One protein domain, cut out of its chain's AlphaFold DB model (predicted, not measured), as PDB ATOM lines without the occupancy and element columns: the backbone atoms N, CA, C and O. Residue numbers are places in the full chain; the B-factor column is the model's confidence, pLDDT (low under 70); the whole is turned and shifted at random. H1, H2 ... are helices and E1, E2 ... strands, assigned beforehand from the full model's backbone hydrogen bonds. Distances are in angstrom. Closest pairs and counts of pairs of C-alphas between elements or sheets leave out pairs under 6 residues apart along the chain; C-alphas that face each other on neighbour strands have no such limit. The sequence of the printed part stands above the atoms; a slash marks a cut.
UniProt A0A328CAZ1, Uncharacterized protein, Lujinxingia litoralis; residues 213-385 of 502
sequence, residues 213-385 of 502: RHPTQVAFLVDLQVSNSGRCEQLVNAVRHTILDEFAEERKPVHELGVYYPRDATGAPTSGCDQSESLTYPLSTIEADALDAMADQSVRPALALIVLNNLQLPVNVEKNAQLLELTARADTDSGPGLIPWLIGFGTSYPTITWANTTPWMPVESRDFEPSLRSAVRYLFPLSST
ATOM      1  N   ARG A 213     279.388 234.435 217.998       89.62
ATOM      2  CA  ARG A 213     279.110 235.226 219.205       89.62
ATOM      3  C   ARG A 213     278.320 236.468 218.838       89.62
ATOM      4  O   ARG A 213     278.761 237.249 217.998       89.62
ATOM      5  N   HIS A 214     277.190 236.665 219.504       89.00
ATOM      6  CA  HIS A 214     276.285 237.765 219.200       89.00
ATOM      7  C   HIS A 214     276.593 238.989 220.072       89.00
ATOM      8  O   HIS A 214     276.621 238.872 221.304       89.00
ATOM      9  N   PRO A 215     276.812 240.172 219.474       89.00
ATOM     10  CA  PRO A 215     276.878 241.418 220.227       89.00
ATOM     11  C   PRO A 215     275.526 241.698 220.887       89.00
ATOM     12  O   PRO A 215     274.477 241.396 220.319       89.00
ATOM     13  N   THR A 216     275.551 242.238 222.107       91.44
ATOM     14  CA  THR A 216     274.333 242.446 222.903       91.44
ATOM     15  C   THR A 216     273.890 243.904 222.856       91.44
ATOM     16  O   THR A 216     274.664 244.810 223.148       91.44
ATOM     17  N   GLN A 217     272.625 244.118 222.523       91.56
ATOM     18  CA  GLN A 217     271.911 245.385 222.612       91.56
ATOM     19  C   GLN A 217     271.004 245.326 223.837       91.56
ATOM     20  O   GLN A 217     270.314 244.326 224.017       91.56
ATOM     21  N   VAL A 218     270.994 246.345 224.691       93.69
ATOM     22  CA  VAL A 218     270.172 246.350 225.912       93.69
ATOM     23  C   VAL A 218     269.159 247.484 225.860       93.69
ATOM     24  O   VAL A 218     269.529 248.643 225.669       93.69
ATOM     25  N   ALA A 219     267.888 247.152 226.082       93.56
ATOM     26  CA  ALA A 219     266.799 248.108 226.254       93.56
ATOM     27  C   ALA A 219     266.130 247.894 227.615       93.56
ATOM     28  O   ALA A 219     265.734 246.776 227.949       93.56
ATOM     29  N   PHE A 220     265.975 248.969 228.389       94.69
ATOM     30  CA  PHE A 220     265.310 248.931 229.693       94.69
ATOM     31  C   PHE A 220     263.880 249.449 229.575       94.69
ATOM     32  O   PHE A 220     263.672 250.576 229.133       94.69
ATOM     33  N   LEU A 221     262.897 248.662 229.998       92.25
ATOM     34  CA  LEU A 221     261.488 249.053 230.040       92.25
ATOM     35  C   LEU A 221     261.068 249.221 231.497       92.25
ATOM     36  O   LEU A 221     261.167 248.283 232.289       92.25
ATOM     37  N   VAL A 222     260.618 250.422 231.854       91.31
ATOM     38  CA  VAL A 222     260.304 250.779 233.244       91.31
ATOM     39  C   VAL A 222     258.801 250.677 233.504       91.31
ATOM     40  O   VAL A 222     258.031 251.447 232.940       91.31
ATOM     41  N   ASP A 223     258.384 249.775 234.394       87.31
ATOM     42  CA  ASP A 223     256.991 249.621 234.845       87.31
ATOM     43  C   ASP A 223     256.916 249.498 236.372       87.31
ATOM     44  O   ASP A 223     256.539 248.469 236.937       87.31
ATOM     45  N   LEU A 224     257.354 250.544 237.066       89.50
ATOM     46  CA  LEU A 224     257.455 250.560 238.518       89.50
ATOM     47  C   LEU A 224     256.259 251.276 239.155       89.50
ATOM     48  O   LEU A 224     255.651 252.172 238.576       89.50
ATOM     49  N   GLN A 225     255.975 250.923 240.405       89.25
ATOM     50  CA  GLN A 225     255.094 251.660 241.303       89.25
ATOM     51  C   GLN A 225     255.906 252.184 242.488       89.25
ATOM     52  O   GLN A 225     256.230 251.442 243.421       89.25
ATOM     53  N   VAL A 226     256.268 253.467 242.443       89.50
ATOM     54  CA  VAL A 226     257.108 254.135 243.446       89.50
ATOM     55  C   VAL A 226     256.618 255.566 243.641       89.50
ATOM     56  O   VAL A 226     256.783 256.414 242.775       89.50
ATOM     57  N   SER A 227     256.082 255.868 244.825       86.56
ATOM     58  CA  SER A 227     255.429 257.156 245.119       86.56
ATOM     59  C   SER A 227     256.352 258.385 245.088       86.56
ATOM     60  O   SER A 227     255.869 259.512 245.143       86.56
ATOM     61  N   ASN A 228     257.674 258.195 245.064       89.00
ATOM     62  CA  ASN A 228     258.658 259.273 245.005       89.00
ATOM     63  C   ASN A 228     259.464 259.160 243.703       89.00
ATOM     64  O   ASN A 228     260.200 258.192 243.512       89.00
ATOM     65  N   SER A 229     259.349 260.167 242.836       85.12
ATOM     66  CA  SER A 229     260.003 260.191 241.522       85.12
ATOM     67  C   SER A 229     261.529 260.130 241.607       85.12
ATOM     68  O   SER A 229     262.143 259.349 240.888       85.12
ATOM     69  N   GLY A 230     262.147 260.868 242.534       88.31
ATOM     70  CA  GLY A 230     263.600 260.831 242.735       88.31
ATOM     71  C   GLY A 230     264.092 259.459 243.199       88.31
ATOM     72  O   GLY A 230     265.132 258.979 242.758       88.31
ATOM     73  N   ARG A 231     263.315 258.777 244.046       90.12
ATOM     74  CA  ARG A 231     263.613 257.399 244.445       90.12
ATOM     75  C   ARG A 231     263.456 256.429 243.277       90.12
ATOM     76  O   ARG A 231     264.257 255.513 243.148       90.12
ATOM     77  N   CYS A 232     262.443 256.608 242.443       90.25
ATOM     78  CA  CYS A 232     262.237 255.766 241.273       90.25
ATOM     79  C   CYS A 232     263.394 255.880 240.269       90.25
ATOM     80  O   CYS A 232     263.939 254.863 239.847       90.25
ATOM     81  N   GLU A 233     263.844 257.102 239.979       90.62
ATOM     82  CA  GLU A 233     265.016 257.348 239.135       90.62
ATOM     83  C   GLU A 233     266.280 256.692 239.719       90.62
ATOM     84  O   GLU A 233     267.038 256.049 238.993       90.62
ATOM     85  N   GLN A 234     266.483 256.773 241.042       90.81
ATOM     86  CA  GLN A 234     267.578 256.068 241.720       90.81
ATOM     87  C   GLN A 234     267.507 254.548 241.528       90.81
ATOM     88  O   GLN A 234     268.539 253.928 241.296       90.81
ATOM     89  N   LEU A 235     266.315 253.944 241.607       91.94
ATOM     90  CA  LEU A 235     266.130 252.500 241.420       91.94
ATOM     91  C   LEU A 235     266.447 252.074 239.980       91.94
ATOM     92  O   LEU A 235     267.200 251.122 239.779       91.94
ATOM     93  N   VAL A 236     265.910 252.792 238.985       93.19
ATOM     94  CA  VAL A 236     266.171 252.526 237.560       93.19
ATOM     95  C   VAL A 236     267.664 252.641 237.268       93.19
ATOM     96  O   VAL A 236     268.254 251.731 236.687       93.19
ATOM     97  N   ASN A 237     268.297 253.719 237.739       93.81
ATOM     98  CA  ASN A 237     269.730 253.919 237.573       93.81
ATOM     99  C   ASN A 237     270.545 252.836 238.286       93.81
ATOM    100  O   ASN A 237     271.507 252.355 237.699       93.81
ATOM    101  N   ALA A 238     270.174 252.413 239.496       93.88
ATOM    102  CA  ALA A 238     270.895 251.364 240.213       93.88
ATOM    103  C   ALA A 238     270.888 250.033 239.444       93.88
ATOM    104  O   ALA A 238     271.948 249.436 239.258       93.88
ATOM    105  N   VAL A 239     269.727 249.593 238.939       94.75
ATOM    106  CA  VAL A 239     269.640 248.370 238.119       94.75
ATOM    107  C   VAL A 239     270.462 248.513 236.838       94.75
ATOM    108  O   VAL A 239     271.281 247.648 236.527       94.75
ATOM    109  N   ARG A 240     270.259 249.617 236.112       95.75
ATOM    110  CA  ARG A 240     270.921 249.900 234.837       95.75
ATOM    111  C   ARG A 240     272.442 249.883 234.967       95.75
ATOM    112  O   ARG A 240     273.093 249.150 234.229       95.75
ATOM    113  N   HIS A 241     272.996 250.645 235.911       95.62
ATOM    114  CA  HIS A 241     274.444 250.699 236.120       95.62
ATOM    115  C   HIS A 241     274.979 249.341 236.565       95.62
ATOM    116  O   HIS A 241     275.928 248.866 235.966       95.62
ATOM    117  N   THR A 242     274.315 248.643 237.495       95.94
ATOM    118  CA  THR A 242     274.756 247.302 237.927       95.94
ATOM    119  C   THR A 242     274.907 246.331 236.752       95.94
ATOM    120  O   THR A 242     275.872 245.573 236.693       95.94
ATOM    121  N   ILE A 243     273.958 246.344 235.813       96.12
ATOM    122  CA  ILE A 243     273.973 245.458 234.645       96.12
ATOM    123  C   ILE A 243     275.055 245.885 233.650       96.12
ATOM    124  O   ILE A 243     275.851 245.048 233.227       96.12
ATOM    125  N   LEU A 244     275.108 247.168 233.284       96.38
ATOM    126  CA  LEU A 244     276.073 247.682 232.307       96.38
ATOM    127  C   LEU A 244     277.519 247.616 232.821       96.38
ATOM    128  O   LEU A 244     278.415 247.263 232.057       96.38
ATOM    129  N   ASP A 245     277.735 247.885 234.109       96.50
ATOM    130  CA  ASP A 245     279.036 247.755 234.766       96.50
ATOM    131  C   ASP A 245     279.507 246.301 234.729       96.50
ATOM    132  O   ASP A 245     280.666 246.047 234.421       96.50
ATOM    133  N   GLU A 246     278.616 245.326 234.940       96.56
ATOM    134  CA  GLU A 246     278.972 243.909 234.825       96.56
ATOM    135  C   GLU A 246     279.360 243.520 233.391       96.56
ATOM    136  O   GLU A 246     280.339 242.801 233.194       96.56
ATOM    137  N   PHE A 247     278.648 244.016 232.369       94.62
ATOM    138  CA  PHE A 247     279.074 243.827 230.977       94.62
ATOM    139  C   PHE A 247     280.474 244.415 230.734       94.62
ATOM    140  O   PHE A 247     281.302 243.768 230.087       94.62
ATOM    141  N   ALA A 248     280.755 245.608 231.265       93.81
ATOM    142  CA  ALA A 248     282.049 246.271 231.121       93.81
ATOM    143  C   ALA A 248     283.178 245.537 231.870       93.81
ATOM    144  O   ALA A 248     284.251 245.316 231.301       93.81
ATOM    145  N   GLU A 249     282.939 245.123 233.116       94.06
ATOM    146  CA  GLU A 249     283.879 244.372 233.955       94.06
ATOM    147  C   GLU A 249     284.249 243.023 233.316       94.06
ATOM    148  O   GLU A 249     285.432 242.683 233.225       94.06
ATOM    149  N   GLU A 250     283.262 242.299 232.777       90.38
ATOM    150  CA  GLU A 250     283.448 241.029 232.058       90.38
ATOM    151  C   GLU A 250     283.944 241.215 230.610       90.38
ATOM    152  O   GLU A 250     284.145 240.240 229.881       90.38
ATOM    153  N   ARG A 251     284.152 242.466 230.169       91.19
ATOM    154  CA  ARG A 251     284.586 242.836 228.809       91.19
ATOM    155  C   ARG A 251     283.684 242.258 227.714       91.19
ATOM    156  O   ARG A 251     284.157 241.863 226.645       91.19
ATOM    157  N   LYS A 252     282.381 242.195 227.978       87.50
ATOM    158  CA  LYS A 252     281.371 241.724 227.030       87.50
ATOM    159  C   LYS A 252     280.907 242.897 226.155       87.50
ATOM    160  O   LYS A 252     280.615 243.964 226.692       87.50
ATOM    161  N   PRO A 253     280.829 242.731 224.822       86.94
ATOM    162  CA  PRO A 253     280.365 243.790 223.937       86.94
ATOM    163  C   PRO A 253     278.883 244.061 224.197       86.94
ATOM    164  O   PRO A 253     278.032 243.200 223.958       86.94
ATOM    165  N   VAL A 254     278.596 245.265 224.683       91.44
ATOM    166  CA  VAL A 254     277.244 245.739 224.951       91.44
ATOM    167  C   VAL A 254     277.060 247.130 224.367       91.44
ATOM    168  O   VAL A 254     277.964 247.964 224.431       91.44
ATOM    169  N   HIS A 255     275.885 247.381 223.812       90.94
ATOM    170  CA  HIS A 255     275.433 248.720 223.489       90.94
ATOM    171  C   HIS A 255     274.057 248.940 224.109       90.94
ATOM    172  O   HIS A 255     273.192 248.065 224.107       90.94
ATOM    173  N   GLU A 256     273.894 250.089 224.744       93.56
ATOM    174  CA  GLU A 256     272.652 250.454 225.399       93.56
ATOM    175  C   GLU A 256     271.811 251.276 224.426       93.56
ATOM    176  O   GLU A 256     272.229 252.359 224.025       93.56
ATOM    177  N   LEU A 257     270.621 250.779 224.090       91.31
ATOM    178  CA  LEU A 257     269.656 251.509 223.263       91.31
ATOM    179  C   LEU A 257     269.000 252.641 224.057       91.31
ATOM    180  O   LEU A 257     268.780 253.736 223.549       91.31
ATOM    181  N   GLY A 258     268.727 252.384 225.338       91.69
ATOM    182  CA  GLY A 258     268.254 253.386 226.280       91.69
ATOM    183  C   GLY A 258     267.231 252.853 227.276       91.69
ATOM    184  O   GLY A 258     267.049 251.645 227.463       91.69
ATOM    185  N   VAL A 259     266.558 253.805 227.925       93.56
ATOM    186  CA  VAL A 259     265.499 253.561 228.905       93.56
ATOM    187  C   VAL A 259     264.174 254.058 228.338       93.56
ATOM    188  O   VAL A 259     264.013 255.243 228.038       93.56
ATOM    189  N   TYR A 260     263.218 253.146 228.216       91.75
ATOM    190  CA  TYR A 260     261.909 253.386 227.636       91.75
ATOM    191  C   TYR A 260     260.842 253.417 228.722       91.75
ATOM    192  O   TYR A 260     260.641 252.462 229.478       91.75
ATOM    193  N   TYR A 261     260.127 254.536 228.759       89.06
ATOM    194  CA  TYR A 261     259.035 254.772 229.689       89.06
ATOM    195  C   TYR A 261     257.684 254.563 228.991       89.06
ATOM    196  O   TYR A 261     257.544 254.910 227.809       89.06
ATOM    197  N   PRO A 262     256.669 254.045 229.702       86.25
ATOM    198  CA  PRO A 262     255.304 254.002 229.212       86.25
ATOM    199  C   PRO A 262     254.804 255.412 228.889       86.25
ATOM    200  O   PRO A 262     255.197 256.396 229.523       86.25
ATOM    201  N   ARG A 263     253.909 255.505 227.915       87.12
ATOM    202  CA  ARG A 263     253.248 256.727 227.473       87.12
ATOM    203  C   ARG A 263     251.783 256.697 227.858       87.12
ATOM    204  O   ARG A 263     251.167 255.633 227.852       87.12
ATOM    205  N   ASP A 264     251.241 257.859 228.189       84.44
ATOM    206  CA  ASP A 264     249.814 258.005 228.452       84.44
ATOM    207  C   ASP A 264     248.973 257.950 227.163       84.44
ATOM    208  O   ASP A 264     249.496 257.848 226.051       84.44
ATOM    209  N   ALA A 265     247.649 258.047 227.306       80.19
ATOM    210  CA  ALA A 265     246.711 258.026 226.181       80.19
ATOM    211  C   ALA A 265     246.912 259.178 225.172       80.19
ATOM    212  O   ALA A 265     246.405 259.107 224.054       80.19
ATOM    213  N   THR A 266     247.634 260.240 225.547       82.25
ATOM    214  CA  THR A 266     247.990 261.359 224.659       82.25
ATOM    215  C   THR A 266     249.344 261.162 223.971       82.25
ATOM    216  O   THR A 266     249.727 261.964 223.120       82.25
ATOM    217  N   GLY A 267     250.065 260.088 224.309       80.19
ATOM    218  CA  GLY A 267     251.405 259.790 223.817       80.19
ATOM    219  C   GLY A 267     252.522 260.496 224.591       80.19
ATOM    220  O   GLY A 267     253.688 260.402 224.189       80.19
ATOM    221  N   ALA A 268     252.213 261.189 225.692       83.25
ATOM    222  CA  ALA A 268     253.217 261.858 226.509       83.25
ATOM    223  C   ALA A 268     253.994 260.835 227.363       83.25
ATOM    224  O   ALA A 268     253.389 259.895 227.886       83.25
ATOM    225  N   PRO A 269     255.327 260.972 227.495       79.94
ATOM    226  CA  PRO A 269     256.124 260.082 228.334       79.94
ATOM    227  C   PRO A 269     255.735 260.239 229.806       79.94
ATOM    228  O   PRO A 269     255.545 261.353 230.294       79.94
ATOM    229  N   THR A 270     255.645 259.117 230.514       83.19
ATOM    230  CA  THR A 270     255.417 259.098 231.964       83.19
ATOM    231  C   THR A 270     256.727 258.979 232.739       83.19
ATOM    232  O   THR A 270     257.793 258.774 232.161       83.19
ATOM    233  N   SER A 271     256.641 259.079 234.068       81.62
ATOM    234  CA  SER A 271     257.752 258.784 234.981       81.62
ATOM    235  C   SER A 271     258.173 257.306 234.947       81.62
ATOM    236  O   SER A 271     259.273 256.982 235.377       81.62
ATOM    237  N   GLY A 272     257.295 256.401 234.485       83.12
ATOM    238  CA  GLY A 272     257.435 254.948 234.655       83.12
ATOM    239  C   GLY A 272     257.282 254.469 236.102       83.12
ATOM    240  O   GLY A 272     257.508 253.295 236.366       83.12
ATOM    241  N   CYS A 273     256.918 255.360 237.029       85.56
ATOM    242  CA  CYS A 273     256.840 255.110 238.475       85.56
ATOM    243  C   CYS A 273     255.403 255.073 239.003       85.56
ATOM    244  O   CYS A 273     255.178 254.785 240.180       85.56
ATOM    245  N   ASP A 274     254.449 255.395 238.135       83.62
ATOM    246  CA  ASP A 274     253.021 255.405 238.400       83.62
ATOM    247  C   ASP A 274     252.376 254.398 237.448       83.62
ATOM    248  O   ASP A 274     251.825 254.761 236.403       83.62
ATOM    249  N   GLN A 275     252.524 253.108 237.763       78.00
ATOM    250  CA  GLN A 275     251.988 252.044 236.928       78.00
ATOM    251  C   GLN A 275     250.468 252.228 236.779       78.00
ATOM    252  O   GLN A 275     249.720 252.284 237.750       78.00
ATOM    253  N   SER A 276     250.005 252.319 235.532       74.56
ATOM    254  CA  SER A 276     248.588 252.458 235.197       74.56
ATOM    255  C   SER A 276     248.217 251.583 234.000       74.56
ATOM    256  O   SER A 276     249.041 251.332 233.111       74.56
ATOM    257  N   GLU A 277     246.957 251.142 233.988       69.38
ATOM    258  CA  GLU A 277     246.327 250.354 232.924       69.38
ATOM    259  C   GLU A 277     246.102 251.156 231.629       69.38
ATOM    260  O   GLU A 277     245.811 250.582 230.588       69.38
ATOM    261  N   SER A 278     246.238 252.482 231.655       72.88
ATOM    262  CA  SER A 278     246.117 253.321 230.454       72.88
ATOM    263  C   SER A 278     247.446 253.574 229.739       72.88
ATOM    264  O   SER A 278     247.468 254.270 228.723       72.88
ATOM    265  N   LEU A 279     248.558 253.059 230.277       80.38
ATOM    266  CA  LEU A 279     249.894 253.354 229.770       80.38
ATOM    267  C   LEU A 279     250.383 252.285 228.796       80.38
ATOM    268  O   LEU A 279     250.182 251.094 229.026       80.38
ATOM    269  N   THR A 280     251.079 252.711 227.746       80.00
ATOM    270  CA  THR A 280     251.568 251.837 226.667       80.00
ATOM    271  C   THR A 280     253.024 252.128 226.313       80.00
ATOM    272  O   THR A 280     253.479 253.262 226.428       80.00
ATOM    273  N   TYR A 281     253.785 251.125 225.881       85.25
ATOM    274  CA  TYR A 281     255.178 251.325 225.469       85.25
ATOM    275  C   TYR A 281     255.290 251.888 224.045       85.25
ATOM    276  O   TYR A 281     254.472 251.549 223.184       85.25
ATOM    277  N   PRO A 282     256.323 252.704 223.756       85.31
ATOM    278  CA  PRO A 282     256.607 253.185 222.407       85.31
ATOM    279  C   PRO A 282     257.269 252.098 221.547       85.31
ATOM    280  O   PRO A 282     258.449 252.193 221.217       85.31
ATOM    281  N   LEU A 283     256.505 251.065 221.182       80.88
ATOM    282  CA  LEU A 283     257.017 249.893 220.460       80.88
ATOM    283  C   LEU A 283     257.756 250.252 219.167       80.88
ATOM    284  O   LEU A 283     258.839 249.737 218.925       80.88
ATOM    285  N   SER A 284     257.207 251.175 218.372       80.94
ATOM    286  CA  SER A 284     257.823 251.597 217.110       80.94
ATOM    287  C   SER A 284     259.165 252.304 217.300       80.94
ATOM    288  O   SER A 284     260.026 252.196 216.437       80.94
ATOM    289  N   THR A 285     259.354 253.019 218.412       86.44
ATOM    290  CA  THR A 285     260.639 253.652 218.742       86.44
ATOM    291  C   THR A 285     261.657 252.600 219.161       86.44
ATOM    292  O   THR A 285     262.754 252.589 218.625       86.44
ATOM    293  N   ILE A 286     261.271 251.678 220.051       83.56
ATOM    294  CA  ILE A 286     262.145 250.583 220.503       83.56
ATOM    295  C   ILE A 286     262.612 249.744 219.307       83.56
ATOM    296  O   ILE A 286     263.788 249.411 219.201       83.56
ATOM    297  N   GLU A 287     261.695 249.420 218.396       79.38
ATOM    298  CA  GLU A 287     261.996 248.654 217.186       79.38
ATOM    299  C   GLU A 287     262.910 249.428 216.228       79.38
ATOM    300  O   GLU A 287     263.879 248.863 215.731       79.38
ATOM    301  N   ALA A 288     262.645 250.717 215.997       84.12
ATOM    302  CA  ALA A 288     263.491 251.550 215.145       84.12
ATOM    303  C   ALA A 288     264.917 251.677 215.699       84.12
ATOM    304  O   ALA A 288     265.867 251.491 214.944       84.12
ATOM    305  N   ASP A 289     265.067 251.923 217.003       86.88
ATOM    306  CA  ASP A 289     266.376 252.028 217.657       86.88
ATOM    307  C   ASP A 289     267.125 250.685 217.615       86.88
ATOM    308  O   ASP A 289     268.327 250.643 217.355       86.88
ATOM    309  N   ALA A 290     266.415 249.568 217.818       80.94
ATOM    310  CA  ALA A 290     266.999 248.235 217.708       80.94
ATOM    311  C   ALA A 290     267.480 247.934 216.279       80.94
ATOM    312  O   ALA A 290     268.574 247.400 216.110       80.94
ATOM    313  N   LEU A 291     266.694 248.289 215.257       81.06
ATOM    314  CA  LEU A 291     267.060 248.115 213.849       81.06
ATOM    315  C   LEU A 291     268.207 249.043 213.420       81.06
ATOM    316  O   LEU A 291     269.066 248.628 212.645       81.06
ATOM    317  N   ASP A 292     268.260 250.273 213.929       85.00
ATOM    318  CA  ASP A 292     269.362 251.205 213.665       85.00
ATOM    319  C   ASP A 292     270.677 250.684 214.264       85.00
ATOM    320  O   ASP A 292     271.685 250.567 213.569       85.00
ATOM    321  N   ALA A 293     270.640 250.207 215.513       78.94
ATOM    322  CA  ALA A 293     271.791 249.581 216.168       78.94
ATOM    323  C   ALA A 293     272.257 248.270 215.497       78.94
ATOM    324  O   ALA A 293     273.370 247.791 215.751       78.94
ATOM    325  N   MET A 294     271.410 247.678 214.646       76.94
ATOM    326  CA  MET A 294     271.721 246.512 213.818       76.94
ATOM    327  C   MET A 294     272.374 246.862 212.480       76.94
ATOM    328  O   MET A 294     273.063 246.005 211.928       76.94
ATOM    329  N   ALA A 295     272.164 248.070 211.948       78.00
ATOM    330  CA  ALA A 295     272.449 248.397 210.549       78.00
ATOM    331  C   ALA A 295     273.926 248.204 210.150       78.00
ATOM    332  O   ALA A 295     274.209 247.803 209.022       78.00
ATOM    333  N   ASP A 296     274.851 248.410 211.092       71.50
ATOM    334  CA  ASP A 296     276.301 248.320 210.870       71.50
ATOM    335  C   ASP A 296     276.931 246.997 211.361       71.50
ATOM    336  O   ASP A 296     278.155 246.831 211.348       71.50
ATOM    337  N   GLN A 297     276.123 246.040 211.822       74.94
ATOM    338  CA  GLN A 297     276.610 244.790 212.411       74.94
ATOM    339  C   GLN A 297     276.801 243.710 211.334       74.94
ATOM    340  O   GLN A 297     275.868 243.352 210.620       74.94
ATOM    341  N   SER A 298     277.996 243.114 211.253       76.38
ATOM    342  CA  SER A 298     278.253 241.963 210.364       76.38
ATOM    343  C   SER A 298     277.643 240.652 210.874       76.38
ATOM    344  O   SER A 298     277.482 239.702 210.109       76.38
ATOM    345  N   VAL A 299     277.306 240.596 212.163       83.31
ATOM    346  CA  VAL A 299     276.672 239.461 212.836       83.31
ATOM    347  C   VAL A 299     275.366 239.943 213.450       83.31
ATOM    348  O   VAL A 299     275.346 240.961 214.137       83.31
ATOM    349  N   ARG A 300     274.279 239.192 213.246       85.81
ATOM    350  CA  ARG A 300     272.957 239.480 213.826       85.81
ATOM    351  C   ARG A 300     273.082 239.683 215.351       85.81
ATOM    352  O   ARG A 300     273.496 238.742 216.022       85.81
ATOM    353  N   PRO A 301     272.767 240.852 215.931       87.81
ATOM    354  CA  PRO A 301     272.895 241.056 217.371       87.81
ATOM    355  C   PRO A 301     271.742 240.417 218.146       87.81
ATOM    356  O   PRO A 301     270.678 240.105 217.604       87.81
ATOM    357  N   ALA A 302     271.964 240.263 219.446       89.88
ATOM    358  CA  ALA A 302     270.927 239.913 220.400       89.88
ATOM    359  C   ALA A 302     270.365 241.172 221.064       89.88
ATOM    360  O   ALA A 302     271.133 242.047 221.458       89.88
ATOM    361  N   LEU A 303     269.048 241.245 221.240       90.38
ATOM    362  CA  LEU A 303     268.371 242.312 221.970       90.38
ATOM    363  C   LEU A 303     267.929 241.796 223.341       90.38
ATOM    364  O   LEU A 303     266.969 241.041 223.449       90.38
ATOM    365  N   ALA A 304     268.614 242.214 224.396       92.56
ATOM    366  CA  ALA A 304     268.208 241.988 225.773       92.56
ATOM    367  C   ALA A 304     267.145 243.019 226.177       92.56
ATOM    368  O   ALA A 304     267.445 244.198 226.384       92.56
ATOM    369  N   LEU A 305     265.897 242.566 226.295       92.38
ATOM    370  CA  LEU A 305     264.776 243.396 226.721       92.38
ATOM    371  C   LEU A 305     264.570 243.231 228.225       92.38
ATOM    372  O   LEU A 305     264.019 242.225 228.674       92.38
ATOM    373  N   ILE A 306     265.019 244.216 228.997       94.75
ATOM    374  CA  ILE A 306     265.023 244.162 230.457       94.75
ATOM    375  C   ILE A 306     263.809 244.913 230.989       94.75
ATOM    376  O   ILE A 306     263.765 246.143 230.958       94.75
ATOM    377  N   VAL A 307     262.821 244.177 231.490       93.06
ATOM    378  CA  VAL A 307     261.588 244.748 232.043       93.06
ATOM    379  C   VAL A 307     261.707 244.864 233.555       93.06
ATOM    380  O   VAL A 307     261.960 243.884 234.253       93.06
ATOM    381  N   LEU A 308     261.515 246.075 234.064       93.12
ATOM    382  CA  LEU A 308     261.572 246.415 235.480       93.12
ATOM    383  C   LEU A 308     260.152 246.505 236.024       93.12
ATOM    384  O   LEU A 308     259.414 247.413 235.647       93.12
ATOM    385  N   ASN A 309     259.779 245.601 236.926       90.88
ATOM    386  CA  ASN A 309     258.451 245.599 237.525       90.88
ATOM    387  C   ASN A 309     258.521 245.196 239.005       90.88
ATOM    388  O   ASN A 309     258.948 244.096 239.344       90.88
ATOM    389  N   ASN A 310     258.079 246.077 239.903       89.69
ATOM    390  CA  ASN A 310     258.125 245.844 241.350       89.69
ATOM    391  C   ASN A 310     256.768 245.474 241.969       89.69
ATOM    392  O   ASN A 310     256.663 245.404 243.197       89.69
ATOM    393  N   LEU A 311     255.738 245.245 241.155       84.88
ATOM    394  CA  LEU A 311     254.405 244.873 241.612       84.88
ATOM    395  C   LEU A 311     254.110 243.415 241.279       84.88
ATOM    396  O   LEU A 311     254.331 242.940 240.176       84.88
ATOM    397  N   GLN A 312     253.534 242.697 242.237       80.94
ATOM    398  CA  GLN A 312     253.092 241.315 242.031       80.94
ATOM    399  C   GLN A 312     251.700 241.227 241.369       80.94
ATOM    400  O   GLN A 312     251.099 240.156 241.304       80.94
ATOM    401  N   LEU A 313     251.154 242.361 240.922       79.00
ATOM    402  CA  LEU A 313     249.850 242.430 240.274       79.00
ATOM    403  C   LEU A 313     249.992 242.179 238.768       79.00
ATOM    404  O   LEU A 313     250.958 242.662 238.175       79.00
ATOM    405  N   PRO A 314     249.037 241.469 238.140       76.94
ATOM    406  CA  PRO A 314     248.995 241.336 236.690       76.94
ATOM    407  C   PRO A 314     249.038 242.705 236.010       76.94
ATOM    408  O   PRO A 314     248.317 243.620 236.412       76.94
ATOM    409  N   VAL A 315     249.859 242.835 234.972       78.75
ATOM    410  CA  VAL A 315     249.788 243.985 234.076       78.75
ATOM    411  C   VAL A 315     248.478 243.963 233.297       78.75
ATOM    412  O   VAL A 315     247.838 242.919 233.144       78.75
ATOM    413  N   ASN A 316     248.076 245.124 232.787       77.81
ATOM    414  CA  ASN A 316     246.919 245.219 231.904       77.81
ATOM    415  C   ASN A 316     247.105 244.367 230.632       77.81
ATOM    416  O   ASN A 316     248.218 244.038 230.203       77.81
ATOM    417  N   VAL A 317     245.978 244.031 230.004       82.19
ATOM    418  CA  VAL A 317     245.947 243.204 228.793       82.19
ATOM    419  C   VAL A 317     246.706 243.885 227.654       82.19
ATOM    420  O   VAL A 317     247.416 243.222 226.902       82.19
ATOM    421  N   GLU A 318     246.615 245.211 227.563       81.44
ATOM    422  CA  GLU A 318     247.244 246.010 226.520       81.44
ATOM    423  C   GLU A 318     248.778 245.969 226.597       81.44
ATOM    424  O   GLU A 318     249.408 245.678 225.582       81.44
ATOM    425  N   LYS A 319     249.413 246.178 227.765       82.00
ATOM    426  CA  LYS A 319     250.888 246.085 227.873       82.00
ATOM    427  C   LYS A 319     251.373 244.664 227.626       82.00
ATOM    428  O   LYS A 319     252.414 244.480 226.997       82.00
ATOM    429  N   ASN A 320     250.632 243.662 228.100       84.88
ATOM    430  CA  ASN A 320     250.986 242.269 227.848       84.88
ATOM    431  C   ASN A 320     250.948 241.953 226.344       84.88
ATOM    432  O   ASN A 320     251.888 241.368 225.811       84.88
ATOM    433  N   ALA A 321     249.905 242.411 225.643       85.50
ATOM    434  CA  ALA A 321     249.797 242.288 224.190       85.50
ATOM    435  C   ALA A 321     250.933 243.020 223.458       85.50
ATOM    436  O   ALA A 321     251.477 242.484 222.499       85.50
ATOM    437  N   GLN A 322     251.345 244.198 223.938       84.44
ATOM    438  CA  GLN A 322     252.465 244.947 223.364       84.44
ATOM    439  C   GLN A 322     253.810 244.219 223.491       84.44
ATOM    440  O   GLN A 322     254.598 244.208 222.547       84.44
ATOM    441  N   LEU A 323     254.082 243.598 224.639       85.25
ATOM    442  CA  LEU A 323     255.304 242.810 224.834       85.25
ATOM    443  C   LEU A 323     255.290 241.520 224.006       85.25
ATOM    444  O   LEU A 323     256.322 241.142 223.448       85.25
ATOM    445  N   LEU A 324     254.128 240.871 223.870       88.06
ATOM    446  CA  LEU A 324     253.949 239.738 222.955       88.06
ATOM    447  C   LEU A 324     254.198 240.145 221.501       88.06
ATOM    448  O   LEU A 324     254.880 239.429 220.776       88.06
ATOM    449  N   GLU A 325     253.677 241.297 221.081       86.88
ATOM    450  CA  GLU A 325     253.884 241.823 219.734       86.88
ATOM    451  C   GLU A 325     255.362 242.132 219.472       86.88
ATOM    452  O   GLU A 325     255.891 241.736 218.434       86.88
ATOM    453  N   LEU A 326     256.054 242.769 220.421       83.44
ATOM    454  CA  LEU A 326     257.492 243.021 220.316       83.44
ATOM    455  C   LEU A 326     258.289 241.710 220.217       83.44
ATOM    456  O   LEU A 326     259.208 241.609 219.407       83.44
ATOM    457  N   THR A 327     257.895 240.697 220.993       82.56
ATOM    458  CA  THR A 327     258.493 239.354 220.945       82.56
ATOM    459  C   THR A 327     258.300 238.708 219.580       82.56
ATOM    460  O   THR A 327     259.269 238.271 218.967       82.56
ATOM    461  N   ALA A 328     257.075 238.726 219.056       83.44
ATOM    462  CA  ALA A 328     256.752 238.148 217.756       83.44
ATOM    463  C   ALA A 328     257.470 238.849 216.589       83.44
ATOM    464  O   ALA A 328     257.843 238.196 215.618       83.44
ATOM    465  N   ARG A 329     257.678 240.171 216.664       79.38
ATOM    466  CA  ARG A 329     258.400 240.932 215.628       79.38
ATOM    467  C   ARG A 329     259.900 240.640 215.629       79.38
ATOM    468  O   ARG A 329     260.511 240.556 214.562       79.38
ATOM    469  N   ALA A 330     260.487 240.476 216.811       77.88
ATOM    470  CA  ALA A 330     261.905 240.169 216.937       77.88
ATOM    471  C   ALA A 330     262.239 238.718 216.534       77.88
ATOM    472  O   ALA A 330     263.312 238.474 215.987       77.88
ATOM    473  N   ASP A 331     261.301 237.780 216.695       73.38
ATOM    474  CA  ASP A 331     261.456 236.350 216.363       73.38
ATOM    475  C   ASP A 331     261.378 236.031 214.848       73.38
ATOM    476  O   ASP A 331     260.938 234.966 214.423       73.38
ATOM    477  N   THR A 332     261.790 236.972 213.995       80.00
ATOM    478  CA  THR A 332     261.889 236.795 212.534       80.00
ATOM    479  C   THR A 332     263.342 236.580 212.111       80.00
ATOM    480  O   THR A 332     264.255 236.995 212.821       80.00
ATOM    481  N   ASP A 333     263.605 235.991 210.938       71.75
ATOM    482  CA  ASP A 333     264.983 235.773 210.449       71.75
ATOM    483  C   ASP A 333     265.792 237.074 210.297       71.75
ATOM    484  O   ASP A 333     267.013 237.078 210.463       71.75
ATOM    485  N   SER A 334     265.102 238.184 210.020       72.94
ATOM    486  CA  SER A 334     265.677 239.522 209.847       72.94
ATOM    487  C   SER A 334     265.697 240.386 211.116       72.94
ATOM    488  O   SER A 334     266.334 241.436 211.108       72.94
ATOM    489  N   GLY A 335     264.988 239.997 212.182       76.06
ATOM    490  CA  GLY A 335     264.930 240.751 213.443       76.06
ATOM    491  C   GLY A 335     266.151 240.507 214.340       76.06
ATOM    492  O   GLY A 335     266.962 239.635 214.047       76.06
ATOM    493  N   PRO A 336     266.344 241.228 215.454       81.19
ATOM    494  CA  PRO A 336     267.350 240.851 216.452       81.19
ATOM    495  C   PRO A 336     266.927 239.574 217.194       81.19
ATOM    496  O   PRO A 336     265.740 239.305 217.331       81.19
ATOM    497  N   GLY A 337     267.873 238.788 217.714       85.44
ATOM    498  CA  GLY A 337     267.521 237.682 218.616       85.44
ATOM    499  C   GLY A 337     267.070 238.225 219.973       85.44
ATOM    500  O   GLY A 337     267.902 238.737 220.721       85.44
ATOM    501  N   LEU A 338     265.773 238.172 220.289       88.12
ATOM    502  CA  LEU A 338     265.238 238.762 221.520       88.12
ATOM    503  C   LEU A 338     265.461 237.863 222.735       88.12
ATOM    504  O   LEU A 338     265.002 236.727 222.770       88.12
ATOM    505  N   ILE A 339     266.065 238.426 223.778       90.62
ATOM    506  CA  ILE A 339     266.220 237.812 225.095       90.62
ATOM    507  C   ILE A 339     265.420 238.628 226.115       90.62
ATOM    508  O   ILE A 339     265.925 239.622 226.650       90.62
ATOM    509  N   PRO A 340     264.160 238.250 226.390       91.00
ATOM    510  CA  PRO A 340     263.353 238.927 227.390       91.00
ATOM    511  C   PRO A 340     263.822 238.541 228.798       91.00
ATOM    512  O   PRO A 340     263.843 237.363 229.167       91.00
ATOM    513  N   TRP A 341     264.152 239.538 229.614       93.50
ATOM    514  CA  TRP A 341     264.560 239.368 231.005       93.50
ATOM    515  C   TRP A 341     263.686 240.226 231.921       93.50
ATOM    516  O   TRP A 341     263.686 241.453 231.843       93.50
ATOM    517  N   LEU A 342     262.950 239.577 232.821       93.62
ATOM    518  CA  LEU A 342     262.153 240.259 233.834       93.62
ATOM    519  C   LEU A 342     262.947 240.431 235.127       93.62
ATOM    520  O   LEU A 342     263.443 239.456 235.690       93.62
ATOM    521  N   ILE A 343     262.989 241.655 235.642       94.44
ATOM    522  CA  ILE A 343     263.419 241.968 237.005       94.44
ATOM    523  C   ILE A 343     262.159 242.340 237.779       94.44
ATOM    524  O   ILE A 343     261.693 243.480 237.735       94.44
ATOM    525  N   GLY A 344     261.557 241.344 238.422       91.25
ATOM    526  CA  GLY A 344     260.209 241.466 238.946       91.25
ATOM    527  C   GLY A 344     259.536 240.155 239.305       91.25
ATOM    528  O   GLY A 344     260.176 239.148 239.607       91.25
ATOM    529  N   PHE A 345     258.208 240.183 239.278       84.81
ATOM    530  CA  PHE A 345     257.364 239.027 239.551       84.81
ATOM    531  C   PHE A 345     256.814 238.463 238.235       84.81
ATOM    532  O   PHE A 345     255.999 239.102 237.579       84.81
ATOM    533  N   GLY A 346     257.224 237.249 237.849       79.25
ATOM    534  CA  GLY A 346     256.782 236.610 236.593       79.25
ATOM    535  C   GLY A 346     255.265 236.457 236.465       79.25
ATOM    536  O   GLY A 346     254.719 236.555 235.370       79.25
ATOM    537  N   THR A 347     254.565 236.308 237.593       82.25
ATOM    538  CA  THR A 347     253.095 236.256 237.646       82.25
ATOM    539  C   THR A 347     252.421 237.532 237.147       82.25
ATOM    540  O   THR A 347     251.241 237.491 236.807       82.25
ATOM    541  N   SER A 348     253.148 238.649 237.099       82.75
ATOM    542  CA  SER A 348     252.632 239.931 236.630       82.75
ATOM    543  C   SER A 348     252.478 239.979 235.109       82.75
ATOM    544  O   SER A 348     251.649 240.733 234.624       82.75
ATOM    545  N   TYR A 349     253.197 239.145 234.352       85.44
ATOM    546  CA  TYR A 349     253.108 239.068 232.887       85.44
ATOM    547  C   TYR A 349     252.695 237.655 232.463       85.44
ATOM    548  O   TYR A 349     253.527 236.880 231.974       85.44
ATOM    549  N   PRO A 350     251.423 237.271 232.697       79.12
ATOM    550  CA  PRO A 350     250.948 235.959 232.291       79.12
ATOM    551  C   PRO A 350     251.106 235.838 230.773       79.12
ATOM    552  O   PRO A 350     250.778 236.776 230.063       79.12
ATOM    553  N   THR A 351     251.581 234.689 230.287       86.06
ATOM    554  CA  THR A 351     251.837 234.357 228.864       86.06
ATOM    555  C   THR A 351     253.143 234.844 228.234       86.06
ATOM    556  O   THR A 351     253.433 234.404 227.124       86.06
ATOM    557  N   ILE A 352     253.946 235.686 228.887       86.12
ATOM    558  CA  ILE A 352     255.297 235.988 228.385       86.12
ATOM    559  C   ILE A 352     256.253 234.876 228.821       86.12
ATOM    560  O   ILE A 352     256.391 234.593 230.013       86.12
ATOM    561  N   THR A 353     256.937 234.259 227.857       87.88
ATOM    562  CA  THR A 353     258.048 233.345 228.141       87.88
ATOM    563  C   THR A 353     259.311 234.168 228.353       87.88
ATOM    564  O   THR A 353     259.862 234.732 227.412       87.88
ATOM    565  N   TRP A 354     259.762 234.251 229.599       88.62
ATOM    566  CA  TRP A 354     260.984 234.964 229.955       88.62
ATOM    567  C   TRP A 354     262.197 234.051 229.802       88.62
ATOM    568  O   TRP A 354     262.196 232.942 230.335       88.62
ATOM    569  N   ALA A 355     263.251 234.536 229.144       87.38
ATOM    570  CA  ALA A 355     264.535 233.837 229.098       87.38
ATOM    571  C   ALA A 355     265.181 233.785 230.491       87.38
ATOM    572  O   ALA A 355     265.872 232.831 230.833       87.38
ATOM    573  N   ASN A 356     264.923 234.803 231.317       90.38
ATOM    574  CA  ASN A 356     265.294 234.809 232.725       90.38
ATOM    575  C   ASN A 356     264.326 235.651 233.560       90.38
ATOM    576  O   ASN A 356     263.751 236.627 233.077       90.38
ATOM    577  N   THR A 357     264.179 235.309 234.840       92.56
ATOM    578  CA  THR A 357     263.439 236.118 235.817       92.56
ATOM    579  C   THR A 357     264.288 236.318 237.064       92.56
ATOM    580  O   THR A 357     264.587 235.368 237.784       92.56
ATOM    581  N   THR A 358     264.649 237.565 237.347       93.38
ATOM    582  CA  THR A 358     265.274 237.959 238.609       93.38
ATOM    583  C   THR A 358     264.192 238.525 239.526       93.38
ATOM    584  O   THR A 358     263.553 239.504 239.151       93.38
ATOM    585  N   PRO A 359     263.958 237.954 240.718       90.56
ATOM    586  CA  PRO A 359     262.964 238.487 241.645       90.56
ATOM    587  C   PRO A 359     263.245 239.946 242.017       90.56
ATOM    588  O   PRO A 359     264.402 240.330 242.207       90.56
ATOM    589  N   TRP A 360     262.191 240.752 242.175       89.94
ATOM    590  CA  TRP A 360     262.352 242.112 242.688       89.94
ATOM    591  C   TRP A 360     262.886 242.090 244.122       89.94
ATOM    592  O   TRP A 360     262.359 241.385 244.985       89.94
ATOM    593  N   MET A 361     263.896 242.915 244.393       88.75
ATOM    594  CA  MET A 361     264.473 243.094 245.724       88.75
ATOM    595  C   MET A 361     264.688 244.583 246.017       88.75
ATOM    596  O   MET A 361     264.914 245.362 245.088       88.75
ATOM    597  N   PRO A 362     264.655 245.005 247.294       87.25
ATOM    598  CA  PRO A 362     265.081 246.349 247.668       87.25
ATOM    599  C   PRO A 362     266.538 246.582 247.257       87.25
ATOM    600  O   PRO A 362     267.375 245.712 247.485       87.25
ATOM    601  N   VAL A 363     266.850 247.759 246.712       85.12
ATOM    602  CA  VAL A 363     268.224 248.125 246.309       85.12
ATOM    603  C   VAL A 363     269.184 248.158 247.502       85.12
ATOM    604  O   VAL A 363     270.373 247.923 247.351       85.12
ATOM    605  N   GLU A 364     268.668 248.371 248.713       86.12
ATOM    606  CA  GLU A 364     269.429 248.272 249.963       86.12
ATOM    607  C   GLU A 364     269.809 246.834 250.342       86.12
ATOM    608  O   GLU A 364     270.606 246.628 251.260       86.12
ATOM    609  N   SER A 365     269.203 245.830 249.703       90.50
ATOM    610  CA  SER A 365     269.510 244.433 249.981       90.50
ATOM    611  C   SER A 365     270.935 244.112 249.554       90.50
ATOM    612  O   SER A 365     271.353 244.425 248.441       90.50
ATOM    613  N   ARG A 366     271.657 243.379 250.406       90.50
ATOM    614  CA  ARG A 366     272.996 242.870 250.084       90.50
ATOM    615  C   ARG A 366     273.002 241.971 248.841       90.50
ATOM    616  O   ARG A 366     274.026 241.877 248.172       90.50
ATOM    617  N   ASP A 367     271.873 241.336 248.535       90.69
ATOM    618  CA  ASP A 367     271.748 240.370 247.440       90.69
ATOM    619  C   ASP A 367     271.268 241.000 246.119       90.69
ATOM    620  O   ASP A 367     271.240 240.311 245.095       90.69
ATOM    621  N   PHE A 368     270.937 242.301 246.122       90.25
ATOM    622  CA  PHE A 368     270.438 243.027 244.951       90.25
ATOM    623  C   PHE A 368     271.447 243.026 243.796       90.25
ATOM    624  O   PHE A 368     271.174 242.440 242.745       90.25
ATOM    625  N   GLU A 369     272.627 243.621 243.995       93.44
ATOM    626  CA  GLU A 369     273.645 243.680 242.941       93.44
ATOM    627  C   GLU A 369     274.159 242.288 242.543       93.44
ATOM    628  O   GLU A 369     274.197 242.003 241.342       93.44
ATOM    629  N   PRO A 370     274.499 241.375 243.486       94.44
ATOM    630  CA  PRO A 370     274.983 240.042 243.132       94.44
ATOM    631  C   PRO A 370     274.042 239.255 242.218       94.44
ATOM    632  O   PRO A 370     274.512 238.561 241.319       94.44
ATOM    633  N   SER A 371     272.726 239.373 242.408       92.50
ATOM    634  CA  SER A 371     271.748 238.640 241.598       92.50
ATOM    635  C   SER A 371     271.678 239.155 240.159       92.50
ATOM    636  O   SER A 371     271.649 238.357 239.222       92.50
ATOM    637  N   LEU A 372     271.718 240.477 239.964       94.75
ATOM    638  CA  LEU A 372     271.752 241.086 238.629       94.75
ATOM    639  C   LEU A 372     273.056 240.754 237.900       94.75
ATOM    640  O   LEU A 372     273.038 240.320 236.748       94.75
ATOM    641  N   ARG A 373     274.184 240.876 238.605       95.12
ATOM    642  CA  ARG A 373     275.510 240.544 238.076       95.12
ATOM    643  C   ARG A 373     275.606 239.070 237.678       95.12
ATOM    644  O   ARG A 373     276.044 238.739 236.577       95.12
ATOM    645  N   SER A 374     275.113 238.170 238.531       93.06
ATOM    646  CA  SER A 374     275.073 236.734 238.239       93.06
ATOM    647  C   SER A 374     274.245 236.412 236.993       93.06
ATOM    648  O   SER A 374     274.630 235.536 236.222       93.06
ATOM    649  N   ALA A 375     273.132 237.113 236.769       91.94
ATOM    650  CA  ALA A 375     272.312 236.917 235.577       91.94
ATOM    651  C   ALA A 375     273.035 237.363 234.294       91.94
ATOM    652  O   ALA A 375     273.019 236.628 233.309       91.94
ATOM    653  N   VAL A 376     273.748 238.498 234.310       93.56
ATOM    654  CA  VAL A 376     274.580 238.933 233.167       93.56
ATOM    655  C   VAL A 376     275.683 237.916 232.862       93.56
ATOM    656  O   VAL A 376     275.963 237.612 231.699       93.56
ATOM    657  N   ARG A 377     276.314 237.361 233.905       92.19
ATOM    658  CA  ARG A 377     277.328 236.305 233.766       92.19
ATOM    659  C   ARG A 377     276.775 235.033 233.139       92.19
ATOM    660  O   ARG A 377     277.453 234.456 232.297       92.19
ATOM    661  N   TYR A 378     275.574 234.636 233.543       90.25
ATOM    662  CA  TYR A 378     274.917 233.419 233.079       90.25
ATOM    663  C   TYR A 378     274.407 233.533 231.636       90.25
ATOM    664  O   TYR A 378     274.684 232.665 230.813       90.25
ATOM    665  N   LEU A 379     273.684 234.613 231.331       89.69
ATOM    666  CA  LEU A 379     272.973 234.771 230.061       89.69
ATOM    667  C   LEU A 379     273.889 235.150 228.898       89.69
ATOM    668  O   LEU A 379     273.650 234.732 227.770       89.69
ATOM    669  N   PHE A 380     274.922 235.953 229.155       90.94
ATOM    670  CA  PHE A 380     275.716 236.575 228.097       90.94
ATOM    671  C   PHE A 380     277.176 236.102 228.114       90.94
ATOM    672  O   PHE A 380     277.704 235.790 229.181       90.94
ATOM    673  N   PRO A 381     277.887 236.130 226.973       89.81
ATOM    674  CA  PRO A 381     277.376 236.443 225.639       89.81
ATOM    675  C   PRO A 381     276.470 235.329 225.110       89.81
ATOM    676  O   PRO A 381     276.536 234.191 225.563       89.81
ATOM    677  N   LEU A 382     275.638 235.649 224.129       90.88
ATOM    678  CA  LEU A 382     274.814 234.641 223.472       90.88
ATOM    679  C   LEU A 382     275.586 234.060 222.299       90.88
ATOM    680  O   LEU A 382     276.345 234.768 221.625       90.88
ATOM    681  N   SER A 383     275.404 232.766 222.083       91.56
ATOM    682  CA  SER A 383     276.132 232.006 221.077       91.56
ATOM    683  C   SER A 383     275.180 231.217 220.193       91.56
ATOM    684  O   SER A 383     274.159 230.708 220.659       91.56
ATOM    685  N   SER A 384     275.543 231.105 218.920       91.25
ATOM    686  CA  SER A 384     274.853 230.260 217.949       91.25
ATOM    687  C   SER A 384     275.846 229.400 217.186       91.25
ATOM    688  O   SER A 384     277.045 229.688 217.124       91.25
ATOM    689  N   THR A 385     275.329 228.353 216.564       91.06
ATOM    690  CA  THR A 385     276.005 227.667 215.466       91.06
ATOM    691  C   THR A 385     275.557 228.278 214.134       91.06
ATOM    692  O   THR A 385     274.475 228.868 214.070       91.06
TER     693      THR A 385
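What this domain is: This is residues 213 to 385 of the 502 residues of an uncharacterized protein of Lujinxingia litoralis (UniProt A0A328CAZ1). What would one notice first? A twisted sheet of five parallel strands, in the order E2, E1, E3, E4, E5, makes the middle of three layers, with H1 and H4 packed over one face and H2 and H3 over the other. The short strand E6 lies outside this sheet, beside the first printed residues, 213 to 214. What parts follow one another? The printed part has 173 residues with four named helices and six named strands, in the order E1, H1, E2, H2, E3, H3, E4, E5, H4, E6; the class is mixed, helices and strands. How closely is it folded? It is compact, with a radius of gyration of the C-alphas of 15.4 A, and its rounded outline spans 44 by 38 by 26 A.

How they stand to each other: How do the strands stand side by side? E1, residues 216 to 223, is the parallel neighbour of the edge strand E2, residues 254 to 260, at 20 degrees, and of E3, residues 302 to 309, at 19 degrees; N 218 and O 255 at 2.9 A, and N 217 and O 302 at 2.8 A, are within hydrogen-bond range. E3 has E4, residues 337 to 343, as its other parallel neighbour, at 20 degrees, with N 303 and O 337 at 2.8 A. E4 is parallel to the other edge strand, E5, residues 356 to 358, at 21 degrees, with N 358 and O 342 at 2.8 A. Which helices are on one face? H1, residues 229 to 249, is on the sheet at a height of 9.8 A, over E1 and only just not over E3, where 2 of its C-alphas fall. H4, residues 368 to 379, is on the same face at 9.6 A, over E4 and E5. H1 touches H4 with its residues 239 to 247 alone, at a steep tilt of 43 degrees, the same way; the closest C-alphas are those of Glu 246 and Arg 373, 5.8 A. Which are on the opposite face? H2, residues 283 to 294, is at 9.5 A, over E1 and only just over E2, where 3 of its C-alphas fall; H3, residues 317 to 330, is at 10.1 A, over E4. H2 and H3 only just touch, with 3 pairs of C-alphas within 8 A, the closest those of Leu 283 and Leu 326 at 6.9 A. Which patterns recur? E1, H1, E2 and E3, H3, E4 are strand-helix-strand units, two parallel neighbour strands with a helix between; E2, H2, E3 is a split one, with E1 between its strands, and the three crossovers are right-handed. In H1, H2, H3 and H4 every O i to N i+4 pair is within hydrogen-bond range.

Where its parts are: Where does the first element begin? E1 begins at C-alpha 216 (274.333, 242.446, 222.903) and is 22.2 A long; H1 is 29.6 A, E2 17.3 A and H2 16.5 A. What comes next? E3 is 21.9 A long, H3, from C-alpha 317 (245.947, 243.204, 228.793), is 20.1 A, and E4 is 19.3 A. What comes last? E5 is 6.7 A and H4 17.2 A. E6, residues 382 to 384, ends at C-alpha 384 (274.853, 230.260, 217.949) and pairs with no named strand, but its residues 382 to 383 pair antiparallel with residues 213 to 214.

The domain as a whole: How large is it? The two C-alphas farthest apart, those of Asn 228 and Thr 385, are 46.6 A apart. Which links are long? Residues 261 to 282, from E2 to H2, and residues 344 to 355, from E4 to E5. Is anything missing or uncertain? The printed part has no cut; its mean pLDDT is 87.1, and residue 277 is under 70.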